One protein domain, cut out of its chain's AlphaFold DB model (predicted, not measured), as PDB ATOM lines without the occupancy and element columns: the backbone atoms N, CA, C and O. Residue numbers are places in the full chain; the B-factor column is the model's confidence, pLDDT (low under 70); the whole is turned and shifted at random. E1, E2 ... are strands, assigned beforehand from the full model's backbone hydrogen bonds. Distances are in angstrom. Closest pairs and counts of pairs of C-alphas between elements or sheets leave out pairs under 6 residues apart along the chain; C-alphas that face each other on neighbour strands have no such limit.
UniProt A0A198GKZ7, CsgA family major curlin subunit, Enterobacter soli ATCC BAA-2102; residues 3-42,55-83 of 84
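Overview. This is residues 3 to 42 and 55 to 83 of the 84 residues of the protein "CsgA family major curlin subunit" of Enterobacter soli ATCC BAA-2102 (UniProt A0A198GKZ7). The chain is wound in stacked, flattened turns: strands E2, E4, E5 and E7 lie side by side as one wall, and E1, E3 and E6 run back along the opposite side. It is a thin sandwich, only partly face to face, with E6 next to E3 across a gap, where the printed part is cut. The printed part has 69 residues with seven named strands, E1 to E7 in order, and no named helix; the class is all strand. The sheet E2 E4 E5 E7 and the sheet E1 E3 are each parallel, and E6 pairs with no named strand. The whole is compact, with a radius of gyration of the C-alphas of 12.1 A, and elongated, spanning 33 by 17 by 13 A.

Along the chain. Find C-alpha 3 at (-24.555, 50.877, 47.908), where E1, residues 3 to 6, begins. E2 follows at residues 11 to 19, 25.1 A from first to last C-alpha, and E3, residues 22 to 30, covers 24.6 A. Look next at C-alpha 33, (-25.596, 40.764, 41.130): E4 runs from there to residue 42, 25.8 A, and bends by 63 degrees at residue 39. Past the cut come E5, residues 56 to 61, and E6, residues 67 to 75, 25.3 A long. E7, residues 78 to 83, 17.0 A long, ends at C-alpha 83, (-7.928, 48.028, 36.415).

Arrangement. Begin with the sheet E2 E4 E5 E7, whose edge strands are E2 and E7; it is twisted, with C-alphas up to 4.0 A off its best plane. E2 and E4 are parallel at 2 degrees, with N 13 and O 34 2.8 A apart, within hydrogen-bond range. E4 and E5 are parallel at 6 degrees, N 35 and O 57 at 2.8 A. E5 and E7 are parallel at 1 degree, N 58 and O 79 at 2.9 A. In the other sheet you find E1 and E3 parallel at 12 degrees, N 4 and O 25 at 2.8 A. The two sheets make a sandwich, two sheets face to face, 12.4 A centre to centre where they face each other. E3 and E6 are near each other, with 11 pairs of C-alphas within 10 A. The closest C-alphas of E6 and E7 are those of Val 68 and Gln 83, 7.4 A apart. E3 and E7 are apart.

Size, cuts and confidence. Look at Asp 19 and Ile 75 for the two C-alphas farthest apart, 34.4 A. Residues 43 to 54 are not printed, and C-alphas 42 and 55 are 28.4 A apart across the cut, on the link E4 to E5. The links that are printed whole are tight. Mean pLDDT of the printed part is 85.6, and no printed residue is under 70.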
ATOM      1  N   ILE A   3     -23.795  51.912  48.623       86.88
ATOM      2  CA  ILE A   3     -24.555  50.877  47.908       86.88
ATOM      3  C   ILE A   3     -26.041  51.226  47.984       86.88
ATOM      4  O   ILE A   3     -26.594  51.375  49.072       86.88
ATOM      5  N   SER A   4     -26.690  51.357  46.830       90.81
ATOM      6  CA  SER A   4     -28.122  51.605  46.698       90.81
ATOM      7  C   SER A   4     -28.766  50.490  45.889       90.81
ATOM      8  O   SER A   4     -28.386  50.239  44.748       90.81
ATOM      9  N   GLN A   5     -29.753  49.817  46.473       85.94
ATOM     10  CA  GLN A   5     -30.508  48.758  45.816       85.94
ATOM     11  C   GLN A   5     -31.995  49.098  45.872       85.94
ATOM     12  O   GLN A   5     -32.546  49.380  46.931       85.94
ATOM     13  N   THR A   6     -32.659  49.080  44.725       88.56
ATOM     14  CA  THR A   6     -34.100  49.302  44.588       88.56
ATOM     15  C   THR A   6     -34.695  48.173  43.753       88.56
ATOM     16  O   THR A   6     -34.174  47.857  42.687       88.56
ATOM     17  N   GLY A   7     -35.789  47.574  44.227       84.56
ATOM     18  CA  GLY A   7     -36.404  46.379  43.639       84.56
ATOM     19  C   GLY A   7     -36.085  45.104  44.430       84.56
ATOM     20  O   GLY A   7     -35.778  45.187  45.617       84.56
ATOM     21  N   GLY A   8     -36.230  43.922  43.826       87.00
ATOM     22  CA  GLY A   8     -36.256  42.643  44.553       87.00
ATOM     23  C   GLY A   8     -35.158  41.661  44.144       87.00
ATOM     24  O   GLY A   8     -34.963  41.407  42.961       87.00
ATOM     25  N   GLY A   9     -34.470  41.057  45.116       83.62
ATOM     26  CA  GLY A   9     -33.483  39.998  44.857       83.62
ATOM     27  C   GLY A   9     -32.150  40.486  44.286       83.62
ATOM     28  O   GLY A   9     -31.448  39.703  43.658       83.62
ATOM     29  N   ASN A  10     -31.809  41.764  44.468       86.38
ATOM     30  CA  ASN A  10     -30.481  42.261  44.118       86.38
ATOM     31  C   ASN A  10     -29.454  41.808  45.173       86.38
ATOM     32  O   ASN A  10     -29.733  41.858  46.370       86.38
ATOM     33  N   GLY A  11     -28.274  41.383  44.733       87.38
ATOM     34  CA  GLY A  11     -27.135  41.008  45.564       87.38
ATOM     35  C   GLY A  11     -25.924  41.877  45.244       87.38
ATOM     36  O   GLY A  11     -25.670  42.206  44.083       87.38
ATOM     37  N   ALA A  12     -25.183  42.247  46.279       87.38
ATOM     38  CA  ALA A  12     -23.952  43.008  46.163       87.38
ATOM     39  C   ALA A  12     -22.924  42.449  47.150       87.38
ATOM     40  O   ALA A  12     -23.226  42.332  48.336       87.38
ATOM     41  N   ASP A  13     -21.739  42.126  46.650       91.25
ATOM     42  CA  ASP A  13     -20.546  41.832  47.433       91.25
ATOM     43  C   ASP A  13     -19.517  42.925  47.136       91.25
ATOM     44  O   ASP A  13     -19.224  43.199  45.972       91.25
ATOM     45  N   VAL A  14     -19.063  43.639  48.165       85.69
ATOM     46  CA  VAL A  14     -18.225  44.829  47.989       85.69
ATOM     47  C   VAL A  14     -17.114  44.855  49.034       85.69
ATOM     48  O   VAL A  14     -17.376  45.059  50.220       85.69
ATOM     49  N   GLY A  15     -15.870  44.716  48.579       86.25
ATOM     50  CA  GLY A  15     -14.650  44.849  49.368       86.25
ATOM     51  C   GLY A  15     -13.927  46.163  49.072       86.25
ATOM     52  O   GLY A  15     -13.635  46.481  47.923       86.25
ATOM     53  N   GLN A  16     -13.612  46.946  50.110       81.88
ATOM     54  CA  GLN A  16     -12.812  48.171  49.983       81.88
ATOM     55  C   GLN A  16     -11.660  48.158  51.001       81.88
ATOM     56  O   GLN A  16     -11.889  48.283  52.202       81.88
ATOM     57  N   GLY A  17     -10.427  48.035  50.513       80.69
ATOM     58  CA  GLY A  17      -9.169  48.027  51.270       80.69
ATOM     59  C   GLY A  17      -8.165  49.049  50.722       80.69
ATOM     60  O   GLY A  17      -7.010  48.720  50.461       80.69
ATOM     61  N   SER A  18      -8.632  50.270  50.473       80.12
ATOM     62  CA  SER A  18      -7.931  51.331  49.736       80.12
ATOM     63  C   SER A  18      -8.048  52.683  50.450       80.12
ATOM     64  O   SER A  18      -9.145  53.023  50.907       80.12
ATOM     65  N   ASP A  19      -6.972  53.472  50.471       79.56
ATOM     66  CA  ASP A  19      -6.943  54.816  51.071       79.56
ATOM     67  C   ASP A  19      -7.603  55.850  50.133       79.56
ATOM     68  O   ASP A  19      -7.437  55.790  48.912       79.56
ATOM     69  N   ASP A  20      -8.371  56.791  50.697       79.38
ATOM     70  CA  ASP A  20      -9.006  57.925  49.986       79.38
ATOM     71  C   ASP A  20      -9.792  57.541  48.719       79.38
ATOM     72  O   ASP A  20      -9.883  58.259  47.727       79.38
ATOM     73  N   SER A  21     -10.380  56.354  48.756       82.50
ATOM     74  CA  SER A  21     -11.014  55.721  47.610       82.50
ATOM     75  C   SER A  21     -12.511  55.524  47.843       82.50
ATOM     76  O   SER A  21     -12.971  55.427  48.983       82.50
ATOM     77  N   THR A  22     -13.302  55.479  46.772       87.25
ATOM     78  CA  THR A  22     -14.765  55.384  46.864       87.25
ATOM     79  C   THR A  22     -15.329  54.348  45.906       87.25
ATOM     80  O   THR A  22     -15.224  54.505  44.695       87.25
ATOM     81  N   ILE A  23     -16.043  53.362  46.454       86.12
ATOM     82  CA  ILE A  23     -16.952  52.500  45.690       86.12
ATOM     83  C   ILE A  23     -18.382  53.047  45.770       86.12
ATOM     84  O   ILE A  23     -18.865  53.352  46.866       86.12
ATOM     85  N   SER A  24     -19.062  53.135  44.627       91.19
ATOM     86  CA  SER A  24     -20.476  53.478  44.478       91.19
ATOM     87  C   SER A  24     -21.192  52.428  43.627       91.19
ATOM     88  O   SER A  24     -20.849  52.232  42.464       91.19
ATOM     89  N   LEU A  25     -22.198  51.760  44.185       89.94
ATOM     90  CA  LEU A  25     -23.026  50.774  43.491       89.94
ATOM     91  C   LEU A  25     -24.492  51.203  43.520       89.94
ATOM     92  O   LEU A  25     -25.040  51.477  44.583       89.94
ATOM     93  N   THR A  26     -25.147  51.206  42.363       92.69
ATOM     94  CA  THR A  26     -26.594  51.391  42.226       92.69
ATOM     95  C   THR A  26     -27.194  50.213  41.466       92.69
ATOM     96  O   THR A  26     -26.815  49.953  40.329       92.69
ATOM     97  N   GLN A  27     -28.148  49.509  42.064       87.75
ATOM     98  CA  GLN A  27     -28.905  48.433  41.426       87.75
ATOM     99  C   GLN A  27     -30.386  48.786  41.453       87.75
ATOM    100  O   GLN A  27     -30.988  48.905  42.517       87.75
ATOM    101  N   ASN A  28     -30.991  48.953  40.285       91.19
ATOM    102  CA  ASN A  28     -32.401  49.263  40.132       91.19
ATOM    103  C   ASN A  28     -33.076  48.183  39.276       91.19
ATOM    104  O   ASN A  28     -32.800  48.059  38.086       91.19
ATOM    105  N   GLY A  29     -33.955  47.395  39.893       90.12
ATOM    106  CA  GLY A  29     -34.685  46.295  39.268       90.12
ATOM    107  C   GLY A  29     -34.564  45.001  40.071       90.12
ATOM    108  O   GLY A  29     -34.599  45.053  41.301       90.12
ATOM    109  N   PHE A  30     -34.492  43.840  39.415       89.00
ATOM    110  CA  PHE A  30     -34.613  42.546  40.102       89.00
ATOM    111  C   PHE A  30     -33.493  41.557  39.776       89.00
ATOM    112  O   PHE A  30     -33.091  41.419  38.629       89.00
ATOM    113  N   GLY A  31     -33.016  40.802  40.764       87.44
ATOM    114  CA  GLY A  31     -32.038  39.737  40.513       87.44
ATOM    115  C   GLY A  31     -30.668  40.216  40.021       87.44
ATOM    116  O   GLY A  31     -29.939  39.418  39.442       87.44
ATOM    117  N   ASN A  32     -30.322  41.499  40.175       89.94
ATOM    118  CA  ASN A  32     -28.997  41.985  39.789       89.94
ATOM    119  C   ASN A  32     -27.940  41.492  40.788       89.94
ATOM    120  O   ASN A  32     -28.212  41.404  41.979       89.94
ATOM    121  N   SER A  33     -26.734  41.197  40.324       91.88
ATOM    122  CA  SER A  33     -25.596  40.764  41.130       91.88
ATOM    123  C   SER A  33     -24.388  41.643  40.819       91.88
ATOM    124  O   SER A  33     -24.113  41.934  39.652       91.88
ATOM    125  N   ALA A  34     -23.679  42.096  41.847       89.06
ATOM    126  CA  ALA A  34     -22.439  42.843  41.697       89.06
ATOM    127  C   ALA A  34     -21.387  42.334  42.689       89.06
ATOM    128  O   ALA A  34     -21.705  42.161  43.861       89.06
ATOM    129  N   THR A  35     -20.157  42.143  42.223       92.19
ATOM    130  CA  THR A  35     -18.966  41.855  43.031       92.19
ATOM    131  C   THR A  35     -17.934  42.931  42.731       92.19
ATOM    132  O   THR A  35     -17.522  43.068  41.582       92.19
ATOM    133  N   LEU A  36     -17.578  43.738  43.728       89.06
ATOM    134  CA  LEU A  36     -16.731  44.917  43.574       89.06
ATOM    135  C   LEU A  36     -15.581  44.867  44.579       89.06
ATOM    136  O   LEU A  36     -15.824  44.973  45.777       89.06
ATOM    137  N   ASP A  37     -14.346  44.776  44.106       88.75
ATOM    138  CA  ASP A  37     -13.159  44.720  44.952       88.75
ATOM    139  C   ASP A  37     -12.197  45.865  44.628       88.75
ATOM    140  O   ASP A  37     -11.674  45.990  43.521       88.75
ATOM    141  N   GLN A  38     -11.932  46.714  45.619       82.38
ATOM    142  CA  GLN A  38     -10.976  47.811  45.509       82.38
ATOM    143  C   GLN A  38      -9.880  47.673  46.567       82.38
ATOM    144  O   GLN A  38     -10.126  47.881  47.754       82.38
ATOM    145  N   TRP A  39      -8.661  47.331  46.146       83.75
ATOM    146  CA  TRP A  39      -7.543  46.999  47.042       83.75
ATOM    147  C   TRP A  39      -6.248  47.650  46.572       83.75
ATOM    148  O   TRP A  39      -5.962  47.649  45.385       83.75
ATOM    149  N   ASN A  40      -5.419  48.163  47.486       79.38
ATOM    150  CA  ASN A  40      -4.125  48.795  47.157       79.38
ATOM    151  C   ASN A  40      -4.198  50.026  46.220       79.38
ATOM    152  O   ASN A  40      -3.164  50.475  45.725       79.38
ATOM    153  N   SER A  41      -5.380  50.611  46.005       76.69
ATOM    154  CA  SER A  41      -5.527  51.886  45.297       76.69
ATOM    155  C   SER A  41      -5.479  53.080  46.258       76.69
ATOM    156  O   SER A  41      -5.984  52.994  47.378       76.69
ATOM    157  N   LYS A  42      -4.959  54.220  45.797       79.25
ATOM    158  CA  LYS A  42      -5.148  55.546  46.410       79.25
ATOM    159  C   LYS A  42      -5.964  56.460  45.504       79.25
ATOM    160  O   LYS A  42      -5.884  56.300  44.285       79.25
ATOM    161  N   ASN A  55     -28.795  41.331  35.830       88.44
ATOM    162  CA  ASN A  55     -27.501  41.843  35.396       88.44
ATOM    163  C   ASN A  55     -26.400  41.420  36.383       88.44
ATOM    164  O   ASN A  55     -26.635  41.386  37.584       88.44
ATOM    165  N   GLY A  56     -25.201  41.112  35.895       88.44
ATOM    166  CA  GLY A  56     -24.045  40.694  36.686       88.44
ATOM    167  C   GLY A  56     -22.844  41.607  36.446       88.44
ATOM    168  O   GLY A  56     -22.427  41.766  35.302       88.44
ATOM    169  N   ALA A  57     -22.266  42.197  37.487       87.81
ATOM    170  CA  ALA A  57     -21.059  43.018  37.388       87.81
ATOM    171  C   ALA A  57     -19.952  42.434  38.269       87.81
ATOM    172  O   ALA A  57     -20.193  42.144  39.433       87.81
ATOM    173  N   SER A  58     -18.747  42.287  37.729       91.62
ATOM    174  CA  SER A  58     -17.538  41.973  38.491       91.62
ATOM    175  C   SER A  58     -16.509  43.058  38.205       91.62
ATOM    176  O   SER A  58     -16.202  43.316  37.040       91.62
ATOM    177  N   VAL A  59     -16.046  43.760  39.235       86.81
ATOM    178  CA  VAL A  59     -15.099  44.862  39.071       86.81
ATOM    179  C   VAL A  59     -13.980  44.765  40.091       86.81
ATOM    180  O   VAL A  59     -14.248  44.872  41.281       86.81
ATOM    181  N   ASP A  60     -12.741  44.673  39.608       88.19
ATOM    182  CA  ASP A  60     -11.542  44.712  40.447       88.19
ATOM    183  C   ASP A  60     -10.702  45.945  40.111       88.19
ATOM    184  O   ASP A  60     -10.308  46.154  38.959       88.19
ATOM    185  N   GLN A  61     -10.383  46.756  41.114       81.75
ATOM    186  CA  GLN A  61      -9.540  47.934  40.947       81.75
ATOM    187  C   GLN A  61      -8.390  47.936  41.952       81.75
ATOM    188  O   GLN A  61      -8.596  48.051  43.161       81.75
ATOM    189  N   THR A  62      -7.164  47.875  41.431       82.94
ATOM    190  CA  THR A  62      -5.932  47.983  42.222       82.94
ATOM    191  C   THR A  62      -5.045  49.167  41.844       82.94
ATOM    192  O   THR A  62      -4.120  49.503  42.580       82.94
ATOM    193  N   ALA A  63      -5.341  49.837  40.730       79.88
ATOM    194  CA  ALA A  63      -4.633  51.034  40.290       79.88
ATOM    195  C   ALA A  63      -4.945  52.247  41.182       79.88
ATOM    196  O   ALA A  63      -6.109  52.497  41.500       79.88
ATOM    197  N   SER A  64      -3.929  53.045  41.529       84.12
ATOM    198  CA  SER A  64      -4.107  54.359  42.175       84.12
ATOM    199  C   SER A  64      -4.465  55.453  41.156       84.12
ATOM    200  O   SER A  64      -4.215  55.288  39.960       84.12
ATOM    201  N   ASN A  65      -5.052  56.566  41.611       82.19
ATOM    202  CA  ASN A  65      -5.542  57.680  40.782       82.19
ATOM    203  C   ASN A  65      -6.392  57.227  39.582       82.19
ATOM    204  O   ASN A  65      -6.269  57.757  38.477       82.19
ATOM    205  N   SER A  66      -7.221  56.206  39.785       79.50
ATOM    206  CA  SER A  66      -7.926  55.529  38.703       79.50
ATOM    207  C   SER A  66      -9.434  55.544  38.906       79.50
ATOM    208  O   SER A  66      -9.936  55.611  40.031       79.50
ATOM    209  N   SER A  67     -10.170  55.484  37.798       84.44
ATOM    210  CA  SER A  67     -11.628  55.465  37.817       84.44
ATOM    211  C   SER A  67     -12.193  54.345  36.951       84.44
ATOM    212  O   SER A  67     -11.994  54.367  35.734       84.44
ATOM    213  N   VAL A  68     -12.975  53.446  37.554       84.44
ATOM    214  CA  VAL A  68     -13.790  52.462  36.829       84.44
ATOM    215  C   VAL A  68     -15.254  52.891  36.850       84.44
ATOM    216  O   VAL A  68     -15.801  53.219  37.902       84.44
ATOM    217  N   SER A  69     -15.907  52.854  35.687       88.38
ATOM    218  CA  SER A  69     -17.350  53.067  35.567       88.38
ATOM    219  C   SER A  69     -17.992  51.945  34.753       88.38
ATOM    220  O   SER A  69     -17.617  51.715  33.604       88.38
ATOM    221  N   VAL A  70     -18.966  51.254  35.343       86.38
ATOM    222  CA  VAL A  70     -19.759  50.202  34.698       86.38
ATOM    223  C   VAL A  70     -21.223  50.612  34.704       86.38
ATOM    224  O   VAL A  70     -21.793  50.911  35.750       86.38
ATOM    225  N   THR A  71     -21.860  50.601  33.534       89.38
ATOM    226  CA  THR A  71     -23.308  50.801  33.401       89.38
ATOM    227  C   THR A  71     -23.913  49.652  32.607       89.38
ATOM    228  O   THR A  71     -23.495  49.380  31.485       89.38
ATOM    229  N   GLN A  72     -24.901  48.980  33.186       81.81
ATOM    230  CA  GLN A  72     -25.649  47.892  32.563       81.81
ATOM    231  C   GLN A  72     -27.122  48.277  32.520       81.81
ATOM    232  O   GLN A  72     -27.690  48.663  33.539       81.81
ATOM    233  N   VAL A  73     -27.742  48.177  31.346       88.06
ATOM    234  CA  VAL A  73     -29.166  48.471  31.148       88.06
ATOM    235  C   VAL A  73     -29.796  47.312  30.386       88.06
ATOM    236  O   VAL A  73     -29.312  46.936  29.322       88.06
ATOM    237  N   GLY A  74     -30.876  46.742  30.917       83.31
ATOM    238  CA  GLY A  74     -31.607  45.643  30.283       83.31
ATOM    239  C   GLY A  74     -31.656  44.390  31.150       83.31
ATOM    240  O   GLY A  74     -31.648  44.480  32.379       83.31
ATOM    241  N   ILE A  75     -31.777  43.227  30.505       85.06
ATOM    242  CA  ILE A  75     -31.895  41.938  31.190       85.06
ATOM    243  C   ILE A  75     -30.710  41.046  30.831       85.06
ATOM    244  O   ILE A  75     -30.440  40.848  29.649       85.06
ATOM    245  N   GLY A  76     -30.048  40.472  31.838       82.44
ATOM    246  CA  GLY A  76     -29.030  39.438  31.626       82.44
ATOM    247  C   GLY A  76     -27.670  39.951  31.147       82.44
ATOM    248  O   GLY A  76     -26.910  39.178  30.568       82.44
ATOM    249  N   ASN A  77     -27.346  41.235  31.340       81.56
ATOM    250  CA  ASN A  77     -26.031  41.749  30.955       81.56
ATOM    251  C   ASN A  77     -24.960  41.258  31.929       81.56
ATOM    252  O   ASN A  77     -25.164  41.311  33.138       81.56
ATOM    253  N   HIS A  78     -23.795  40.863  31.422       87.12
ATOM    254  CA  HIS A  78     -22.642  40.522  32.251       87.12
ATOM    255  C   HIS A  78     -21.440  41.382  31.859       87.12
ATOM    256  O   HIS A  78     -21.098  41.459  30.681       87.12
ATOM    257  N   VAL A  79     -20.815  42.049  32.831       86.38
ATOM    258  CA  VAL A  79     -19.591  42.839  32.622       86.38
ATOM    259  C   VAL A  79     -18.565  42.432  33.660       86.38
ATOM    260  O   VAL A  79     -18.878  42.337  34.845       86.38
ATOM    261  N   SER A  80     -17.339  42.258  33.189       87.38
ATOM    262  CA  SER A  80     -16.140  42.180  34.006       87.38
ATOM    263  C   SER A  80     -15.250  43.372  33.645       87.38
ATOM    264  O   SER A  80     -15.072  43.680  32.462       87.38
ATOM    265  N   ALA A  81     -14.751  44.082  34.652       82.81
ATOM    266  CA  ALA A  81     -13.812  45.181  34.491       82.81
ATOM    267  C   ALA A  81     -12.659  45.004  35.480       82.81
ATOM    268  O   ALA A  81     -12.882  44.789  36.666       82.81
ATOM    269  N   HIS A  82     -11.428  45.117  34.994       82.56
ATOM    270  CA  HIS A  82     -10.236  45.039  35.828       82.56
ATOM    271  C   HIS A  82      -9.336  46.230  35.520       82.56
ATOM    272  O   HIS A  82      -9.091  46.531  34.348       82.56
ATOM    273  N   GLN A  83      -8.850  46.907  36.557       73.62
ATOM    274  CA  GLN A  83      -7.928  48.028  36.415       73.62
ATOM    275  C   GLN A  83      -6.745  47.869  37.376       73.62
ATOM    276  O   GLN A  83      -6.928  47.884  38.596       73.62
TER     277      GLN A  83